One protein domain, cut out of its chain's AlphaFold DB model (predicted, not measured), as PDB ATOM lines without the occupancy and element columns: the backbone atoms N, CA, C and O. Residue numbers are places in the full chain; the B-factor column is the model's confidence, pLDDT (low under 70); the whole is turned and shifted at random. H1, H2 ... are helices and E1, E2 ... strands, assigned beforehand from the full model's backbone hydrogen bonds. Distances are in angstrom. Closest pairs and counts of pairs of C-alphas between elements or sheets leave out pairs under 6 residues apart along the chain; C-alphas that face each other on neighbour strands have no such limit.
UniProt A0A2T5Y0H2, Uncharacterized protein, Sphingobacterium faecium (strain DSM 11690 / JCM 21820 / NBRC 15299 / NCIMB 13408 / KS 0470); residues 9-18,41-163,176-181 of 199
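This is residues 9 to 18, 41 to 163 and 176 to 181 of the 199 residues of an uncharacterized protein of Sphingobacterium faecium (strain DSM 11690 / JCM 21820 / NBRC 15299 / NCIMB 13408 / KS 0470) (UniProt A0A2T5Y0H2). A twisted wall of six strands runs through this domain, with the long helix H2 laid across one face. On the side away from H2, H3 and H4 meet at a corner and stand off from the sheet, with the short H6 beside H4; the short H1 and H5 lie close to the sheet. The printed part has 139 residues, with six named helices and six named strands that follow along the chain as H1 H2 E1 H3 H4 E2 E3 H5 E4 E5 E6 H6; the class is mixed, helices and strands. The sheet is mixed, in the order E1 E2 E3 E4 E5 E6. The whole is compact and rounded, with a radius of gyration of the C-alphas of 14.6 A and spans of 40 by 34 by 32 A.

Start at C-alpha 61, (165.873, 339.612, 239.533), where edge strand E1, residues 61 to 64, begins. Beside it look for E2, residues 96 to 101, then E3, residues 106 to 113, 23.3 A long. Next come E4, residues 126 to 134, 27.2 A, E5, residues 137 to 146, 27.4 A, and the other edge strand E6, residues 150 to 152. Find C-alpha 41 at (167.836, 322.302, 255.427); from there H2, residues 41 to 55, runs 21.0 A. H3 is residues 67 to 75, and H4, residues 77 to 89, is 17.8 A long. H1, residues 9 to 12, H5, residues 118 to 121, and H6, residues 176 to 179, are short; H6 ends at (157.935, 337.477, 232.979).

E1 and E2 are parallel, with N 63 and O 99 2.8 A apart; with H3 and H4 between they form a strand-helix-strand unit, two parallel neighbours joined through helices, whose crossover is right-handed. The hairpin E2 and E3 has N 100 and O 108 at 2.8 A, and antiparallel E3 and E4 have N 113 and O 127 at 2.8 A. E4, E5 and E6 form a meander, each strand the antiparallel neighbour of the one before; look at N 144 and O 128, 2.8 A, and N 151 and O 145, 2.9 A. H2 and the sheet make two layers: H2 runs across the strands at a height of 9.8 A over the sheet, and the C-alphas of Met 46 and Leu 111, the closest of H2 and E3, are 6.9 A apart. H5 is on the same face as H2, and H1 only grazes the sheet. H3 and H4 touch only at the corner, closest at the C-alphas of Val 73 and Arg 80, 5.8 A, about perpendicular at 80 degrees. H4 touches H6 with residues 83 to 87 alone, closest at the C-alphas of Phe 87 and Ser 176, 5.2 A. Every O i to N i+4 pair is within hydrogen-bond range in H3 and H4, and 9 of 11 in H2; H1, H5 and H6 are too short for such a pair.

The C-alphas of Asp 18 and Asn 78, the two farthest apart, are 44.1 A apart. Residues 19 to 40 are not printed, a gap of 20.6 A between C-alphas 18 and 41, nor are residues 164 to 175, a gap of 20.7 A between C-alphas 163 and 176. Of the links that are printed whole, H4 to E2 is short and the others are tight. The mean pLDDT of the printed part is 91.0; residues 160 to 161 and 180 to 181 are under 70.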
ATOM      1  N   SER A   9     166.554 341.997 252.649       92.62
ATOM      2  CA  SER A   9     166.723 340.822 251.786       92.62
ATOM      3  C   SER A   9     167.400 341.132 250.451       92.62
ATOM      4  O   SER A   9     168.075 340.266 249.900       92.62
ATOM      5  N   LEU A  10     167.293 342.365 249.945       91.88
ATOM      6  CA  LEU A  10     168.032 342.779 248.750       91.88
ATOM      7  C   LEU A  10     169.553 342.717 248.960       91.88
ATOM      8  O   LEU A  10     170.286 342.437 248.017       91.88
ATOM      9  N   LEU A  11     170.031 342.966 250.183       89.69
ATOM     10  CA  LEU A  11     171.443 342.818 250.534       89.69
ATOM     11  C   LEU A  11     171.822 341.341 250.628       89.69
ATOM     12  O   LEU A  11     172.852 340.946 250.089       89.69
ATOM     13  N   PHE A  12     170.984 340.525 251.273       88.25
ATOM     14  CA  PHE A  12     171.246 339.092 251.472       88.25
ATOM     15  C   PHE A  12     171.461 338.374 250.136       88.25
ATOM     16  O   PHE A  12     172.294 337.483 250.020       88.25
ATOM     17  N   LEU A  13     170.738 338.822 249.111       90.44
ATOM     18  CA  LEU A  13     170.799 338.320 247.742       90.44
ATOM     19  C   LEU A  13     171.976 338.857 246.920       90.44
ATOM     20  O   LEU A  13     172.132 338.444 245.776       90.44
ATOM     21  N   SER A  14     172.771 339.786 247.454       90.00
ATOM     22  CA  SER A  14     173.891 340.418 246.740       90.00
ATOM     23  C   SER A  14     175.255 339.804 247.057       90.00
ATOM     24  O   SER A  14     176.235 340.127 246.389       90.00
ATOM     25  N   TYR A  15     175.323 338.928 248.061       90.69
ATOM     26  CA  TYR A  15     176.560 338.255 248.437       90.69
ATOM     27  C   TYR A  15     176.907 337.144 247.444       90.69
ATOM     28  O   TYR A  15     176.060 336.319 247.099       90.69
ATOM     29  N   ASP A  16     178.161 337.102 247.006       92.38
ATOM     30  CA  ASP A  16     178.744 335.892 246.430       92.38
ATOM     31  C   ASP A  16     179.188 334.932 247.549       92.38
ATOM     32  O   ASP A  16     179.127 335.258 248.735       92.38
ATOM     33  N   LYS A  17     179.614 333.722 247.183       90.88
ATOM     34  CA  LYS A  17     179.983 332.673 248.141       90.88
ATOM     35  C   LYS A  17     181.210 333.035 248.989       90.88
ATOM     36  O   LYS A  17     181.354 332.491 250.077       90.88
ATOM     37  N   ASP A  18     182.097 333.888 248.473       91.56
ATOM     38  CA  ASP A  18     183.375 334.227 249.105       91.56
ATOM     39  C   ASP A  18     183.213 335.428 250.057       91.56
ATOM     40  O   ASP A  18     184.013 335.608 250.972       91.56
ATOM     41  N   SER A  41     166.878 322.402 256.538       88.81
ATOM     42  CA  SER A  41     167.836 322.302 255.427       88.81
ATOM     43  C   SER A  41     167.386 323.097 254.200       88.81
ATOM     44  O   SER A  41     168.199 323.793 253.601       88.81
ATOM     45  N   GLY A  42     166.091 323.077 253.866       91.56
ATOM     46  CA  GLY A  42     165.531 323.843 252.751       91.56
ATOM     47  C   GLY A  42     165.808 325.343 252.852       91.56
ATOM     48  O   GLY A  42     166.258 325.952 251.879       91.56
ATOM     49  N   TYR A  43     165.602 325.918 254.041       92.31
ATOM     50  CA  TYR A  43     165.862 327.332 254.306       92.31
ATOM     51  C   TYR A  43     167.361 327.656 254.242       92.31
ATOM     52  O   TYR A  43     167.760 328.593 253.550       92.31
ATOM     53  N   GLY A  44     168.200 326.866 254.922       88.62
ATOM     54  CA  GLY A  44     169.652 327.080 254.934       88.62
ATOM     55  C   GLY A  44     170.289 326.952 253.546       88.62
ATOM     56  O   GLY A  44     171.108 327.778 253.144       88.62
ATOM     57  N   GLU A  45     169.864 325.956 252.767       92.44
ATOM     58  CA  GLU A  45     170.368 325.722 251.412       92.44
ATOM     59  C   GLU A  45     169.969 326.828 250.433       92.44
ATOM     60  O   GLU A  45     170.732 327.124 249.515       92.44
ATOM     61  N   MET A  46     168.802 327.457 250.611       94.50
ATOM     62  CA  MET A  46     168.308 328.497 249.706       94.50
ATOM     63  C   MET A  46     169.331 329.627 249.523       94.50
ATOM     64  O   MET A  46     169.696 329.953 248.391       94.50
ATOM     65  N   PHE A  47     169.832 330.202 250.619       92.62
ATOM     66  CA  PHE A  47     170.795 331.307 250.555       92.62
ATOM     67  C   PHE A  47     172.174 330.857 250.066       92.62
ATOM     68  O   PHE A  47     172.812 331.578 249.300       92.62
ATOM     69  N   ALA A  48     172.608 329.645 250.423       92.44
ATOM     70  CA  ALA A  48     173.863 329.078 249.927       92.44
ATOM     71  C   ALA A  48     173.839 328.855 248.401       92.44
ATOM     72  O   ALA A  48     174.815 329.148 247.700       92.44
ATOM     73  N   ILE A  49     172.710 328.381 247.861       95.12
ATOM     74  CA  ILE A  49     172.505 328.210 246.417       95.12
ATOM     75  C   ILE A  49     172.511 329.571 245.713       95.12
ATOM     76  O   ILE A  49     173.178 329.727 244.691       95.12
ATOM     77  N   ILE A  50     171.829 330.571 246.276       95.19
ATOM     78  CA  ILE A  50     171.820 331.940 245.738       95.19
ATOM     79  C   ILE A  50     173.237 332.525 245.687       95.19
ATOM     80  O   ILE A  50     173.663 332.982 244.626       95.19
ATOM     81  N   ALA A  51     173.998 332.452 246.782       94.00
ATOM     82  CA  ALA A  51     175.374 332.951 246.827       94.00
ATOM     83  C   ALA A  51     176.282 332.232 245.812       94.00
ATOM     84  O   ALA A  51     177.131 332.846 245.155       94.00
ATOM     85  N   SER A  52     176.057 330.931 245.607       94.44
ATOM     86  CA  SER A  52     176.741 330.159 244.568       94.44
ATOM     87  C   SER A  52     176.410 330.680 243.167       94.44
ATOM     88  O   SER A  52     177.320 330.885 242.366       94.44
ATOM     89  N   PHE A  53     175.141 330.960 242.860       94.12
ATOM     90  CA  PHE A  53     174.754 331.514 241.559       94.12
ATOM     91  C   PHE A  53     175.279 332.927 241.316       94.12
ATOM     92  O   PHE A  53     175.752 333.192 240.208       94.12
ATOM     93  N   ASN A  54     175.293 333.784 242.336       93.19
ATOM     94  CA  ASN A  54     175.961 335.086 242.262       93.19
ATOM     95  C   ASN A  54     177.443 334.923 241.876       93.19
ATOM     96  O   ASN A  54     177.942 335.622 240.998       93.19
ATOM     97  N   SER A  55     178.127 333.930 242.454       93.69
ATOM     98  CA  SER A  55     179.541 333.630 242.155       93.69
ATOM     99  C   SER A  55     179.772 333.152 240.718       93.69
ATOM    100  O   SER A  55     180.850 333.350 240.161       93.69
ATOM    101  N   TYR A  56     178.769 332.517 240.108       92.62
ATOM    102  CA  TYR A  56     178.805 332.095 238.705       92.62
ATOM    103  C   TYR A  56     178.363 333.199 237.729       92.62
ATOM    104  O   TYR A  56     178.288 332.950 236.526       92.62
ATOM    105  N   GLY A  57     178.080 334.408 238.219       89.56
ATOM    106  CA  GLY A  57     177.707 335.554 237.391       89.56
ATOM    107  C   GLY A  57     176.243 335.573 236.951       89.56
ATOM    108  O   GLY A  57     175.890 336.363 236.075       89.56
ATOM    109  N   TYR A  58     175.377 334.741 237.542       88.88
ATOM    110  CA  TYR A  58     173.935 334.933 237.389       88.88
ATOM    111  C   TYR A  58     173.529 336.221 238.112       88.88
ATOM    112  O   TYR A  58     174.079 336.529 239.164       88.88
ATOM    113  N   ALA A  59     172.553 336.951 237.574       86.38
ATOM    114  CA  ALA A  59     172.039 338.161 238.206       86.38
ATOM    115  C   ALA A  59     170.693 337.883 238.901       86.38
ATOM    116  O   ALA A  59     169.793 337.329 238.258       86.38
ATOM    117  N   PRO A  60     170.508 338.288 240.173       90.75
ATOM    118  CA  PRO A  60     169.203 338.228 240.812       90.75
ATOM    119  C   PRO A  60     168.221 339.163 240.104       90.75
ATOM    120  O   PRO A  60     168.579 340.248 239.643       90.75
ATOM    121  N   THR A  61     166.951 338.767 240.054       89.69
ATOM    122  CA  THR A  61     165.873 339.612 239.533       89.69
ATOM    123  C   THR A  61     165.003 340.106 240.678       89.69
ATOM    124  O   THR A  61     164.385 339.332 241.404       89.69
ATOM    125  N   HIS A  62     164.947 341.422 240.860       90.94
ATOM    126  CA  HIS A  62     164.135 342.033 241.907       90.94
ATOM    127  C   HIS A  62     162.900 342.706 241.315       90.94
ATOM    128  O   HIS A  62     162.971 343.361 240.276       90.94
ATOM    129  N   TYR A  63     161.771 342.574 242.005       90.25
ATOM    130  CA  TYR A  63     160.489 343.126 241.592       90.25
ATOM    131  C   TYR A  63     159.885 344.005 242.682       90.25
ATOM    132  O   TYR A  63     160.015 343.725 243.872       90.25
ATOM    133  N   TRP A  64     159.171 345.049 242.260       91.00
ATOM    134  CA  TRP A  64     158.361 345.892 243.135       91.00
ATOM    135  C   TRP A  64     156.871 345.728 242.816       91.00
ATOM    136  O   TRP A  64     156.414 346.031 241.710       91.00
ATOM    137  N   LEU A  65     156.096 345.295 243.806       91.19
ATOM    138  CA  LEU A  65     154.639 345.254 243.761       91.19
ATOM    139  C   LEU A  65     154.083 346.561 244.332       91.19
ATOM    140  O   LEU A  65     154.119 346.820 245.535       91.19
ATOM    141  N   ASN A  66     153.524 347.397 243.457       88.62
ATOM    142  CA  ASN A  66     152.715 348.529 243.905       88.62
ATOM    143  C   ASN A  66     151.381 348.043 244.519       88.62
ATOM    144  O   ASN A  66     151.022 346.877 244.394       88.62
ATOM    145  N   ASN A  67     150.609 348.951 245.127       88.69
ATOM    146  CA  ASN A  67     149.337 348.606 245.783       88.69
ATOM    147  C   ASN A  67     148.337 347.888 244.885       88.69
ATOM    148  O   ASN A  67     147.643 346.993 245.349       88.69
ATOM    149  N   LYS A  68     148.236 348.312 243.622       91.31
ATOM    150  CA  LYS A  68     147.299 347.711 242.681       91.31
ATOM    151  C   LYS A  68     147.720 346.273 242.388       91.31
ATOM    152  O   LYS A  68     146.929 345.367 242.591       91.31
ATOM    153  N   ASN A  69     148.980 346.073 242.004       90.44
ATOM    154  CA  ASN A  69     149.509 344.749 241.682       90.44
ATOM    155  C   ASN A  69     149.470 343.819 242.900       90.44
ATOM    156  O   ASN A  69     149.115 342.659 242.760       90.44
ATOM    157  N   PHE A  70     149.796 344.326 244.093       91.69
ATOM    158  CA  PHE A  70     149.661 343.564 245.333       91.69
ATOM    159  C   PHE A  70     148.208 343.128 245.547       91.69
ATOM    160  O   PHE A  70     147.948 341.954 245.768       91.69
ATOM    161  N   SER A  71     147.254 344.057 245.413       93.06
ATOM    162  CA  SER A  71     145.830 343.746 245.544       93.06
ATOM    163  C   SER A  71     145.347 342.738 244.499       93.06
ATOM    164  O   SER A  71     144.492 341.917 244.815       93.06
ATOM    165  N   ASP A  72     145.868 342.789 243.272       93.25
ATOM    166  CA  ASP A  72     145.538 341.821 242.225       93.25
ATOM    167  C   ASP A  72     146.091 340.420 242.559       93.25
ATOM    168  O   ASP A  72     145.381 339.426 242.426       93.25
ATOM    169  N   VAL A  73     147.330 340.323 243.051       92.31
ATOM    170  CA  VAL A  73     147.938 339.040 243.454       92.31
ATOM    171  C   VAL A  73     147.254 338.447 244.689       92.31
ATOM    172  O   VAL A  73     147.083 337.233 244.762       92.31
ATOM    173  N   GLU A  74     146.854 339.280 245.646       90.31
ATOM    174  CA  GLU A  74     146.298 338.820 246.921       90.31
ATOM    175  C   GLU A  74     144.796 338.504 246.823       90.31
ATOM    176  O   GLU A  74     144.339 337.484 247.335       90.31
ATOM    177  N   PHE A  75     144.019 339.348 246.135       92.56
ATOM    178  CA  PHE A  75     142.554 339.343 246.250       92.56
ATOM    179  C   PHE A  75     141.795 339.111 244.934       92.56
ATOM    180  O   PHE A  75     140.579 338.935 244.964       92.56
ATOM    181  N   ASN A  76     142.451 339.131 243.767       95.44
ATOM    182  CA  ASN A  76     141.769 338.991 242.476       95.44
ATOM    183  C   ASN A  76     141.898 337.562 241.928       95.44
ATOM    184  O   ASN A  76     142.855 337.226 241.234       95.44
ATOM    185  N   ASP A  77     140.903 336.719 242.194       95.50
ATOM    186  CA  ASP A  77     140.931 335.298 241.816       95.50
ATOM    187  C   ASP A  77     141.123 335.053 240.317       95.50
ATOM    188  O   ASP A  77     141.843 334.134 239.931       95.50
ATOM    189  N   ASN A  78     140.537 335.883 239.451       95.19
ATOM    190  CA  ASN A  78     140.727 335.751 238.005       95.19
ATOM    191  C   ASN A  78     142.188 335.998 237.613       95.19
ATOM    192  O   ASN A  78     142.756 335.243 236.818       95.19
ATOM    193  N   PHE A  79     142.801 337.031 238.196       93.94
ATOM    194  CA  PHE A  79     144.211 337.346 237.995       93.94
ATOM    195  C   PHE A  79     145.101 336.209 238.508       93.94
ATOM    196  O   PHE A  79     145.931 335.681 237.764       93.94
ATOM    197  N   ARG A  80     144.867 335.775 239.750       94.19
ATOM    198  CA  ARG A  80     145.606 334.697 240.418       94.19
ATOM    199  C   ARG A  80     145.540 333.394 239.630       94.19
ATOM    200  O   ARG A  80     146.577 332.838 239.286       94.19
ATOM    201  N   ASN A  81     144.339 332.946 239.270       93.50
ATOM    202  CA  ASN A  81     144.131 331.683 238.561       93.50
ATOM    203  C   ASN A  81     144.766 331.687 237.167       93.50
ATOM    204  O   ASN A  81     145.373 330.689 236.774       93.50
ATOM    205  N   SER A  82     144.658 332.795 236.423       93.25
ATOM    206  CA  SER A  82     145.295 332.905 235.105       93.25
ATOM    207  C   SER A  82     146.813 332.808 235.224       93.25
ATOM    208  O   SER A  82     147.428 331.964 234.575       93.25
ATOM    209  N   HIS A  83     147.416 333.626 236.089       93.50
ATOM    210  CA  HIS A  83     148.868 333.692 236.218       93.50
ATOM    211  C   HIS A  83     149.474 332.449 236.864       93.50
ATOM    212  O   HIS A  83     150.554 332.021 236.452       93.50
ATOM    213  N   PHE A  84     148.773 331.831 237.813       93.00
ATOM    214  CA  PHE A  84     149.177 330.554 238.384       93.00
ATOM    215  C   PHE A  84     149.189 329.454 237.320       93.00
ATOM    216  O   PHE A  84     150.192 328.763 237.144       93.00
ATOM    217  N   LYS A  85     148.109 329.336 236.536       91.75
ATOM    218  CA  LYS A  85     148.041 328.384 235.422       91.75
ATOM    219  C   LYS A  85     149.158 328.629 234.410       91.75
ATOM    220  O   LYS A  85     149.786 327.677 233.959       91.75
ATOM    221  N   ASP A  86     149.417 329.887 234.072       90.31
ATOM    222  CA  ASP A  86     150.497 330.259 233.162       90.31
ATOM    223  C   ASP A  86     151.870 329.805 233.677       90.31
ATOM    224  O   ASP A  86     152.639 329.235 232.902       90.31
ATOM    225  N   PHE A  87     152.155 330.009 234.970       91.56
ATOM    226  CA  PHE A  87     153.401 329.571 235.604       91.56
ATOM    227  C   PHE A  87     153.573 328.053 235.515       91.56
ATOM    228  O   PHE A  87     154.621 327.569 235.102       91.56
ATOM    229  N   ILE A  88     152.526 327.307 235.869       89.56
ATOM    230  CA  ILE A  88     152.548 325.843 235.916       89.56
ATOM    231  C   ILE A  88     152.614 325.212 234.516       89.56
ATOM    232  O   ILE A  88     153.179 324.135 234.352       89.56
ATOM    233  N   LEU A  89     152.028 325.845 233.496       86.56
ATOM    234  CA  LEU A  89     152.048 325.321 232.124       86.56
ATOM    235  C   LEU A  89     153.300 325.712 231.339       86.56
ATOM    236  O   LEU A  89     153.677 324.997 230.413       86.56
ATOM    237  N   SER A  90     153.902 326.851 231.674       81.50
ATOM    238  CA  SER A  90     154.989 327.459 230.897       81.50
ATOM    239  C   SER A  90     156.291 327.537 231.687       81.50
ATOM    240  O   SER A  90     157.102 328.399 231.365       81.50
ATOM    241  N   GLU A  91     156.429 326.707 232.731       75.69
ATOM    242  CA  GLU A  91     157.515 326.683 233.723       75.69
ATOM    243  C   GLU A  91     158.815 327.335 233.223       75.69
ATOM    244  O   GLU A  91     159.302 326.962 232.148       75.69
ATOM    245  N   PRO A  92     159.400 328.295 233.970       78.88
ATOM    246  CA  PRO A  92     160.592 328.982 233.500       78.88
ATOM    247  C   PRO A  92     161.704 328.006 233.101       78.88
ATOM    248  O   PRO A  92     162.062 327.102 233.846       78.88
ATOM    249  N   ALA A  93     162.288 328.206 231.920       82.81
ATOM    250  CA  ALA A  93     163.372 327.347 231.441       82.81
ATOM    251  C   ALA A  93     164.719 327.639 232.128       82.81
ATOM    252  O   ALA A  93     165.654 326.846 232.037       82.81
ATOM    253  N   GLU A  94     164.826 328.785 232.802       90.06
ATOM    254  CA  GLU A  94     166.052 329.274 233.420       90.06
ATOM    255  C   GLU A  94     165.911 329.371 234.938       90.06
ATOM    256  O   GLU A  94     164.811 329.475 235.485       90.06
ATOM    257  N   ILE A  95     167.057 329.362 235.621       92.69
ATOM    258  CA  ILE A  95     167.137 329.670 237.049       92.69
ATOM    259  C   ILE A  95     166.583 331.077 237.264       92.69
ATOM    260  O   ILE A  95     166.982 332.014 236.574       92.69
ATOM    261  N   GLN A  96     165.713 331.242 238.255       93.75
ATOM    262  CA  GLN A  96     165.262 332.562 238.678       93.75
ATOM    263  C   GLN A  96     165.397 332.678 240.182       93.75
ATOM    264  O   GLN A  96     164.893 331.847 240.922       93.75
ATOM    265  N   TYR A  97     166.036 333.734 240.653       96.12
ATOM    266  CA  TYR A  97     166.076 334.048 242.072       96.12
ATOM    267  C   TYR A  97     166.092 335.553 242.253       96.12
ATOM    268  O   TYR A  97     166.421 336.301 241.327       96.12
ATOM    269  N   GLY A  98     165.717 335.996 243.441       95.19
ATOM    270  CA  GLY A  98     165.725 337.405 243.771       95.19
ATOM    271  C   GLY A  98     164.703 337.746 244.838       95.19
ATOM    272  O   GLY A  98     164.456 336.955 245.746       95.19
ATOM    273  N   CYS A  99     164.148 338.953 244.748       95.50
ATOM    274  CA  CYS A  99     163.276 339.496 245.787       95.50
ATOM    275  C   CYS A  99     162.050 340.170 245.191       95.50
ATOM    276  O   CYS A  99     162.186 341.040 244.334       95.50
ATOM    277  N   ILE A 100     160.868 339.846 245.698       95.44
ATOM    278  CA  ILE A 100     159.632 340.570 245.418       95.44
ATOM    279  C   ILE A 100     159.339 341.459 246.624       95.44
ATOM    280  O   ILE A 100     158.992 340.962 247.691       95.44
ATOM    281  N   CYS A 101     159.494 342.768 246.462       95.00
ATOM    282  CA  CYS A 101     159.260 343.766 247.503       95.00
ATOM    283  C   CYS A 101     157.872 344.399 247.339       95.00
ATOM    284  O   CYS A 101     157.438 344.679 246.219       95.00
ATOM    285  N   PHE A 102     157.194 344.681 248.446       93.62
ATOM    286  CA  PHE A 102     155.912 345.384 248.481       93.62
ATOM    287  C   PHE A 102     155.882 346.403 249.627       93.62
ATOM    288  O   PHE A 102     156.890 346.656 250.293       93.62
ATOM    289  N   LYS A 103     154.756 347.099 249.806       90.00
ATOM    290  CA  LYS A 103     154.645 348.143 250.833       90.00
ATOM    291  C   LYS A 103     154.899 347.614 252.247       90.00
ATOM    292  O   LYS A 103     154.850 346.418 252.506       90.00
ATOM    293  N   ASP A 104     155.205 348.554 253.139       90.81
ATOM    294  CA  ASP A 104     155.382 348.319 254.576       90.81
ATOM    295  C   ASP A 104     156.480 347.299 254.922       90.81
ATOM    296  O   ASP A 104     156.383 346.571 255.906       90.81
ATOM    297  N   GLY A 105     157.534 347.269 254.094       92.12
ATOM    298  CA  GLY A 105     158.725 346.443 254.308       92.12
ATOM    299  C   GLY A 105     158.553 344.969 253.942       92.12
ATOM    300  O   GLY A 105     159.463 344.181 254.175       92.12
ATOM    301  N   GLY A 106     157.410 344.570 253.384       95.25
ATOM    302  CA  GLY A 106     157.182 343.184 252.999       95.25
ATOM    303  C   GLY A 106     158.063 342.748 251.827       95.25
ATOM    304  O   GLY A 106     158.197 343.472 250.833       95.25
ATOM    305  N   GLN A 107     158.665 341.566 251.946       95.81
ATOM    306  CA  GLN A 107     159.580 341.034 250.942       95.81
ATOM    307  C   GLN A 107     159.564 339.502 250.893       95.81
ATOM    308  O   GLN A 107     159.736 338.836 251.912       95.81
ATOM    309  N   TYR A 108     159.395 338.947 249.693       96.88
ATOM    310  CA  TYR A 108     159.622 337.530 249.420       96.88
ATOM    311  C   TYR A 108     160.969 337.349 248.737       96.88
ATOM    312  O   TYR A 108     161.155 337.809 247.608       96.88
ATOM    313  N   VAL A 109     161.884 336.648 249.389       97.38
ATOM    314  CA  VAL A 109     163.056 336.070 248.728       97.38
ATOM    315  C   VAL A 109     162.583 334.819 248.013       97.38
ATOM    316  O   VAL A 109     161.895 334.018 248.631       97.38
ATOM    317  N   TYR A 110     162.944 334.624 246.751       97.62
ATOM    318  CA  TYR A 110     162.562 333.424 246.010       97.62
ATOM    319  C   TYR A 110     163.753 332.787 245.302       97.62
ATOM    320  O   TYR A 110     164.701 333.471 244.905       97.62
ATOM    321  N   LEU A 111     163.667 331.473 245.114       97.56
ATOM    322  CA  LEU A 111     164.584 330.674 244.316       97.56
ATOM    323  C   LEU A 111     163.783 329.623 243.544       97.56
ATOM    324  O   LEU A 111     163.139 328.755 244.127       97.56
ATOM    325  N   TYR A 112     163.854 329.704 242.225       96.62
ATOM    326  CA  TYR A 112     163.316 328.749 241.275       96.62
ATOM    327  C   TYR A 112     164.465 328.056 240.541       96.62
ATOM    328  O   TYR A 112     165.345 328.706 239.964       96.62
ATOM    329  N   LEU A 113     164.427 326.727 240.538       96.25
ATOM    330  CA  LEU A 113     165.335 325.869 239.796       96.25
ATOM    331  C   LEU A 113     164.537 325.089 238.745       96.25
ATOM    332  O   LEU A 113     163.646 324.321 239.125       96.25
ATOM    333  N   PRO A 114     164.871 325.206 237.449       94.31
ATOM    334  CA  PRO A 114     164.281 324.343 236.435       94.31
ATOM    335  C   PRO A 114     164.709 322.877 236.647       94.31
ATOM    336  O   PRO A 114     165.668 322.605 237.385       94.31
ATOM    337  N   PRO A 115     164.031 321.905 236.008       93.62
ATOM    338  CA  PRO A 115     164.205 320.484 236.318       93.62
ATOM    339  C   PRO A 115     165.635 319.940 236.184       93.62
ATOM    340  O   PRO A 115     166.025 319.013 236.894       93.62
ATOM    341  N   ASP A 116     166.442 320.489 235.277       92.50
ATOM    342  CA  ASP A 116     167.840 320.093 235.101       92.50
ATOM    343  C   ASP A 116     168.742 320.601 236.236       92.50
ATOM    344  O   ASP A 116     169.726 319.938 236.573       92.50
ATOM    345  N   LYS A 117     168.391 321.737 236.848       93.56
ATOM    346  CA  LYS A 117     169.131 322.366 237.950       93.56
ATOM    347  C   LYS A 117     168.673 321.891 239.317       93.56
ATOM    348  O   LYS A 117     169.507 321.772 240.205       93.56
ATOM    349  N   ALA A 118     167.400 321.543 239.490       93.69
ATOM    350  CA  ALA A 118     166.867 321.027 240.755       93.69
ATOM    351  C   ALA A 118     167.563 319.734 241.235       93.69
ATOM    352  O   ALA A 118     167.548 319.416 242.425       93.69
ATOM    353  N   LYS A 119     168.274 319.036 240.338       90.06
ATOM    354  CA  LYS A 119     169.149 317.900 240.666       90.06
ATOM    355  C   LYS A 119     170.230 318.229 241.696       90.06
ATOM    356  O   LYS A 119     170.650 317.320 242.402       90.06
ATOM    357  N   ILE A 120     170.650 319.493 241.827       87.81
ATOM    358  CA  ILE A 120     171.586 319.914 242.888       87.81
ATOM    359  C   ILE A 120     171.013 319.675 244.293       87.81
ATOM    360  O   ILE A 120     171.775 319.474 245.228       87.81
ATOM    361  N   LYS A 121     169.679 319.645 244.418       90.00
ATOM    362  CA  LYS A 121     168.943 319.288 245.637       90.00
ATOM    363  C   LYS A 121     168.472 317.826 245.652       90.00
ATOM    364  O   LYS A 121     167.693 317.441 246.514       90.00
ATOM    365  N   GLY A 122     168.869 317.013 244.669       89.94
ATOM    366  CA  GLY A 122     168.377 315.639 244.516       89.94
ATOM    367  C   GLY A 122     166.894 315.533 244.136       89.94
ATOM    368  O   GLY A 122     166.296 314.475 244.307       89.94
ATOM    369  N   ILE A 123     166.289 316.611 243.624       91.31
ATOM    370  CA  ILE A 123     164.862 316.674 243.286       91.31
ATOM    371  C   ILE A 123     164.634 316.298 241.816       91.31
ATOM    372  O   ILE A 123     165.387 316.705 240.928       91.31
ATOM    373  N   GLN A 124     163.563 315.542 241.557       89.25
ATOM    374  CA  GLN A 124     163.058 315.273 240.210       89.25
ATOM    375  C   GLN A 124     161.900 316.227 239.883       89.25
ATOM    376  O   GLN A 124     160.840 316.145 240.496       89.25
ATOM    377  N   GLY A 125     162.095 317.086 238.884       91.06
ATOM    378  CA  GLY A 125     161.149 318.146 238.516       91.06
ATOM    379  C   GLY A 125     161.698 319.525 238.859       91.06
ATOM    380  O   GLY A 125     162.817 319.634 239.357       91.06
ATOM    381  N   ALA A 126     160.943 320.577 238.559       95.12
ATOM    382  CA  ALA A 126     161.329 321.926 238.947       95.12
ATOM    383  C   ALA A 126     161.156 322.114 240.460       95.12
ATOM    384  O   ALA A 126     160.362 321.429 241.105       95.12
ATOM    385  N   TYR A 127     161.903 323.047 241.036       96.69
ATOM    386  CA  TYR A 127     161.871 323.352 242.461       96.69
ATOM    387  C   TYR A 127     161.642 324.844 242.667       96.69
ATOM    388  O   TYR A 127     162.247 325.665 241.979       96.69
ATOM    389  N   LEU A 128     160.777 325.190 243.616       97.44
ATOM    390  CA  LEU A 128     160.525 326.564 244.031       97.44
ATOM    391  C   LEU A 128     160.581 326.634 245.552       97.44
ATOM    392  O   LEU A 128     159.900 325.862 246.225       97.44
ATOM    393  N   CYS A 129     161.331 327.586 246.090       97.38
ATOM    394  CA  CYS A 129     161.247 327.953 247.496       97.38
ATOM    395  C   CYS A 129     161.210 329.460 247.686       97.38
ATOM    396  O   CYS A 129     161.601 330.242 246.810       97.38
ATOM    397  N   THR A 130     160.683 329.863 248.835       97.75
ATOM    398  CA  THR A 130     160.497 331.261 249.179       97.75
ATOM    399  C   THR A 130     160.552 331.485 250.681       97.75
ATOM    400  O   THR A 130     160.100 330.649 251.461       97.75
ATOM    401  N   ALA A 131     161.090 332.634 251.079       96.94
ATOM    402  CA  ALA A 131     161.084 333.116 252.451       96.94
ATOM    403  C   ALA A 131     160.451 334.511 252.508       96.94
ATOM    404  O   ALA A 131     160.856 335.415 251.773       96.94
ATOM    405  N   LEU A 132     159.465 334.679 253.385       96.44
ATOM    406  CA  LEU A 132     158.786 335.939 253.651       96.44
ATOM    407  C   LEU A 132     159.444 336.651 254.828       96.44
ATOM    408  O   LEU A 132     159.604 336.081 255.909       96.44
ATOM    409  N   PHE A 133     159.724 337.931 254.632       95.75
ATOM    410  CA  PHE A 133     160.156 338.840 255.678       95.75
ATOM    411  C   PHE A 133     159.301 340.107 255.673       95.75
ATOM    412  O   PHE A 133     158.729 340.500 254.649       95.75
ATOM    413  N   LYS A 134     159.266 340.778 256.820       94.69
ATOM    414  CA  LYS A 134     158.788 342.148 256.965       94.69
ATOM    415  C   LYS A 134     159.909 342.975 257.575       94.69
ATOM    416  O   LYS A 134     160.275 342.759 258.723       94.69
ATOM    417  N   GLU A 135     160.455 343.907 256.803       94.06
ATOM    418  CA  GLU A 135     161.690 344.613 257.151       94.06
ATOM    419  C   GLU A 135     162.801 343.596 257.468       94.06
ATOM    420  O   GLU A 135     163.101 342.752 256.624       94.06
ATOM    421  N   ASN A 136     163.414 343.632 258.650       93.06
ATOM    422  CA  ASN A 136     164.413 342.648 259.065       93.06
ATOM    423  C   ASN A 136     163.823 341.431 259.795       93.06
ATOM    424  O   ASN A 136     164.601 340.591 260.225       93.06
ATOM    425  N   LEU A 137     162.504 341.294 259.927       95.19
ATOM    426  CA  LEU A 137     161.868 340.189 260.651       95.19
ATOM    427  C   LEU A 137     161.481 339.040 259.711       95.19
ATOM    428  O   LEU A 137     160.797 339.257 258.709       95.19
ATOM    429  N   PHE A 138     161.876 337.812 260.045       95.12
ATOM    430  CA  PHE A 138     161.420 336.599 259.363       95.12
ATOM    431  C   PHE A 138     159.972 336.260 259.734       95.12
ATOM    432  O   PHE A 138     159.618 336.234 260.910       95.12
ATOM    433  N   ILE A 139     159.154 335.947 258.728       95.31
ATOM    434  CA  ILE A 139     157.732 335.621 258.894       95.31
ATOM    435  C   ILE A 139     157.438 334.178 258.480       95.31
ATOM    436  O   ILE A 139     156.688 333.481 259.158       95.31
ATOM    437  N   GLY A 140     158.002 333.708 257.369       95.25
ATOM    438  CA  GLY A 140     157.612 332.412 256.826       95.25
ATOM    439  C   GLY A 140     158.584 331.852 255.807       95.25
ATOM    440  O   GLY A 140     159.372 332.583 255.212       95.25
ATOM    441  N   PHE A 141     158.521 330.544 255.610       96.38
ATOM    442  CA  PHE A 141     159.303 329.823 254.614       96.38
ATOM    443  C   PHE A 141     158.460 328.705 254.018       96.38
ATOM    444  O   PHE A 141     157.701 328.053 254.729       96.38
ATOM    445  N   GLU A 142     158.605 328.457 252.726       96.38
ATOM    446  CA  GLU A 142     157.951 327.337 252.066       96.38
ATOM    447  C   GLU A 142     158.753 326.884 250.845       96.38
ATOM    448  O   GLU A 142     159.369 327.694 250.150       96.38
ATOM    449  N   GLU A 143     158.727 325.584 250.560       97.38
ATOM    450  CA  GLU A 143     159.347 325.011 249.371       97.38
ATOM    451  C   GLU A 143     158.503 323.875 248.775       97.38
ATOM    452  O   GLU A 143     157.770 323.176 249.478       97.38
ATOM    453  N   ALA A 144     158.599 323.683 247.461       96.94
ATOM    454  CA  ALA A 144     157.869 322.652 246.737       96.94
ATOM    455  C   ALA A 144     158.614 322.148 245.504       96.94
ATOM    456  O   ALA A 144     159.424 322.846 244.886       96.94
ATOM    457  N   ILE A 145     158.229 320.942 245.096       95.94
ATOM    458  CA  ILE A 145     158.454 320.442 243.742       95.94
ATOM    459  C   ILE A 145     157.303 320.941 242.864       95.94
ATOM    460  O   ILE A 145     156.127 320.761 243.202       95.94
ATOM    461  N   VAL A 146     157.634 321.564 241.738       93.00
ATOM    462  CA  VAL A 146     156.674 322.052 240.745       93.00
ATOM    463  C   VAL A 146     156.441 320.953 239.709       93.00
ATOM    464  O   VAL A 146     157.375 320.504 239.044       93.00
ATOM    465  N   ASN A 147     155.199 320.476 239.623       85.06
ATOM    466  CA  ASN A 147     154.763 319.476 238.649       85.06
ATOM    467  C   ASN A 147     153.244 319.558 238.451       85.06
ATOM    468  O   ASN A 147     152.482 318.979 239.229       85.06
ATOM    469  N   LYS A 148     152.787 320.290 237.425       82.75
ATOM    470  CA  LYS A 148     151.347 320.530 237.161       82.75
ATOM    471  C   LYS A 148     150.572 321.090 238.376       82.75
ATOM    472  O   LYS A 148     149.350 320.993 238.437       82.75
ATOM    473  N   GLY A 149     151.298 321.674 239.326       88.88
ATOM    474  CA  GLY A 149     150.867 322.087 240.659       88.88
ATOM    475  C   GLY A 149     152.068 322.087 241.611       88.88
ATOM    476  O   GLY A 149     153.204 321.885 241.170       88.88
ATOM    477  N   PHE A 150     151.829 322.287 242.907       92.94
ATOM    478  CA  PHE A 150     152.869 322.191 243.933       92.94
ATOM    479  C   PHE A 150     152.728 320.918 244.754       92.94
ATOM    480  O   PHE A 150     151.680 320.653 245.339       92.94
ATOM    481  N   SER A 151     153.815 320.158 244.838       94.75
ATOM    482  CA  SER A 151     154.014 319.162 245.891       94.75
ATOM    483  C   SER A 151     154.847 319.815 246.988       94.75
ATOM    484  O   SER A 151     156.075 319.858 246.888       94.75
ATOM    485  N   VAL A 152     154.167 320.397 247.980       94.31
ATOM    486  CA  VAL A 152     154.813 321.116 249.087       94.31
ATOM    487  C   VAL A 152     155.635 320.145 249.929       94.31
ATOM    488  O   VAL A 152     155.154 319.080 250.319       94.31
ATOM    489  N   ILE A 153     156.888 320.508 250.188       93.38
ATOM    490  CA  ILE A 153     157.792 319.737 251.040       93.38
ATOM    491  C   ILE A 153     157.457 320.090 252.500       93.38
ATOM    492  O   ILE A 153     157.241 321.265 252.806       93.38
ATOM    493  N   PRO A 154     157.397 319.112 253.424       89.00
ATOM    494  CA  PRO A 154     156.987 319.327 254.817       89.00
ATOM    495  C   PRO A 154     158.093 319.979 255.668       89.00
ATOM    496  O   PRO A 154     158.392 319.546 256.776       89.00
ATOM    497  N   SER A 155     158.718 321.013 255.128       89.25
ATOM    498  CA  SER A 155     159.774 321.814 255.732       89.25
ATOM    499  C   SER A 155     159.356 323.273 255.869       89.25
ATOM    500  O   SER A 155     160.191 324.064 256.270       89.25
ATOM    501  N   GLY A 156     158.117 323.652 255.537       88.44
ATOM    502  CA  GLY A 156     157.634 325.034 255.616       88.44
ATOM    503  C   GLY A 156     157.325 325.524 257.038       88.44
ATOM    504  O   GLY A 156     157.063 324.735 257.947       88.44
ATOM    505  N   TYR A 157     157.318 326.844 257.205       92.38
ATOM    506  CA  TYR A 157     156.931 327.561 258.415       92.38
ATOM    507  C   TYR A 157     155.976 328.695 258.070       92.38
ATOM    508  O   TYR A 157     156.288 329.529 257.222       92.38
ATOM    509  N   TYR A 158     154.841 328.742 258.762       89.88
ATOM    510  CA  TYR A 158     153.706 329.598 258.425       89.88
ATOM    511  C   TYR A 158     153.318 330.453 259.635       89.88
ATOM    512  O   TYR A 158     152.345 330.156 260.335       89.88
ATOM    513  N   SER A 159     154.085 331.509 259.924       78.69
ATOM    514  CA  SER A 159     153.643 332.479 260.932       78.69
ATOM    515  C   SER A 159     152.435 333.254 260.412       78.69
ATOM    516  O   SER A 159     152.374 333.631 259.240       78.69
ATOM    517  N   GLY A 160     151.464 333.514 261.288       64.12
ATOM    518  CA  GLY A 160     150.352 334.416 260.981       64.12
ATOM    519  C   GLY A 160     149.214 333.832 260.135       64.12
ATOM    520  O   GLY A 160     148.365 334.598 259.691       64.12
ATOM    521  N   GLY A 161     149.150 332.507 259.949       67.00
ATOM    522  CA  GLY A 161     147.943 331.831 259.449       67.00
ATOM    523  C   GLY A 161     147.780 331.768 257.929       67.00
ATOM    524  O   GLY A 161     146.650 331.708 257.457       67.00
ATOM    525  N   MET A 162     148.875 331.778 257.161       80.62
ATOM    526  CA  MET A 162     148.796 331.451 255.736       80.62
ATOM    527  C   MET A 162     148.641 329.936 255.528       80.62
ATOM    528  O   MET A 162     149.311 329.145 256.192       80.62
ATOM    529  N   ASP A 163     147.771 329.550 254.594       85.69
ATOM    530  CA  ASP A 163     147.569 328.153 254.210       85.69
ATOM    531  C   ASP A 163     148.805 327.559 253.516       85.69
ATOM    532  O   ASP A 163     149.567 328.254 252.837       85.69
ATOM    533  N   SER A 176     155.095 334.793 237.008       91.75
ATOM    534  CA  SER A 176     154.307 334.725 235.771       91.75
ATOM    535  C   SER A 176     153.867 336.106 235.282       91.75
ATOM    536  O   SER A 176     153.962 336.416 234.094       91.75
ATOM    537  N   PHE A 177     153.430 336.973 236.192       89.69
ATOM    538  CA  PHE A 177     153.021 338.332 235.853       89.69
ATOM    539  C   PHE A 177     154.191 339.172 235.321       89.69
ATOM    540  O   PHE A 177     154.066 339.828 234.285       89.69
ATOM    541  N   PHE A 178     155.345 339.130 235.988       84.62
ATOM    542  CA  PHE A 178     156.500 339.938 235.597       84.62
ATOM    543  C   PHE A 178     157.237 339.397 234.365       84.62
ATOM    544  O   PHE A 178     157.705 340.195 233.550       84.62
ATOM    545  N   SER A 179     157.297 338.076 234.166       75.69
ATOM    546  CA  SER A 179     157.935 337.477 232.979       75.69
ATOM    547  C   SER A 179     157.232 337.834 231.664       75.69
ATOM    548  O   SER A 179     157.883 337.912 230.624       75.69
ATOM    549  N   LYS A 180     155.928 338.139 231.698       66.38
ATOM    550  CA  LYS A 180     155.148 338.566 230.522       66.38
ATOM    551  C   LYS A 180     155.344 340.037 230.128       66.38
ATOM    552  O   LYS A 180     154.721 340.491 229.171       66.38
ATOM    553  N   GLY A 181     156.183 340.798 230.839       56.50
ATOM    554  CA  GLY A 181     156.500 342.193 230.500       56.50
ATOM    555  C   GLY A 181     155.336 343.183 230.660       56.50
ATOM    556  O   GLY A 181     155.457 344.334 230.251       56.50
TER     557      GLY A 181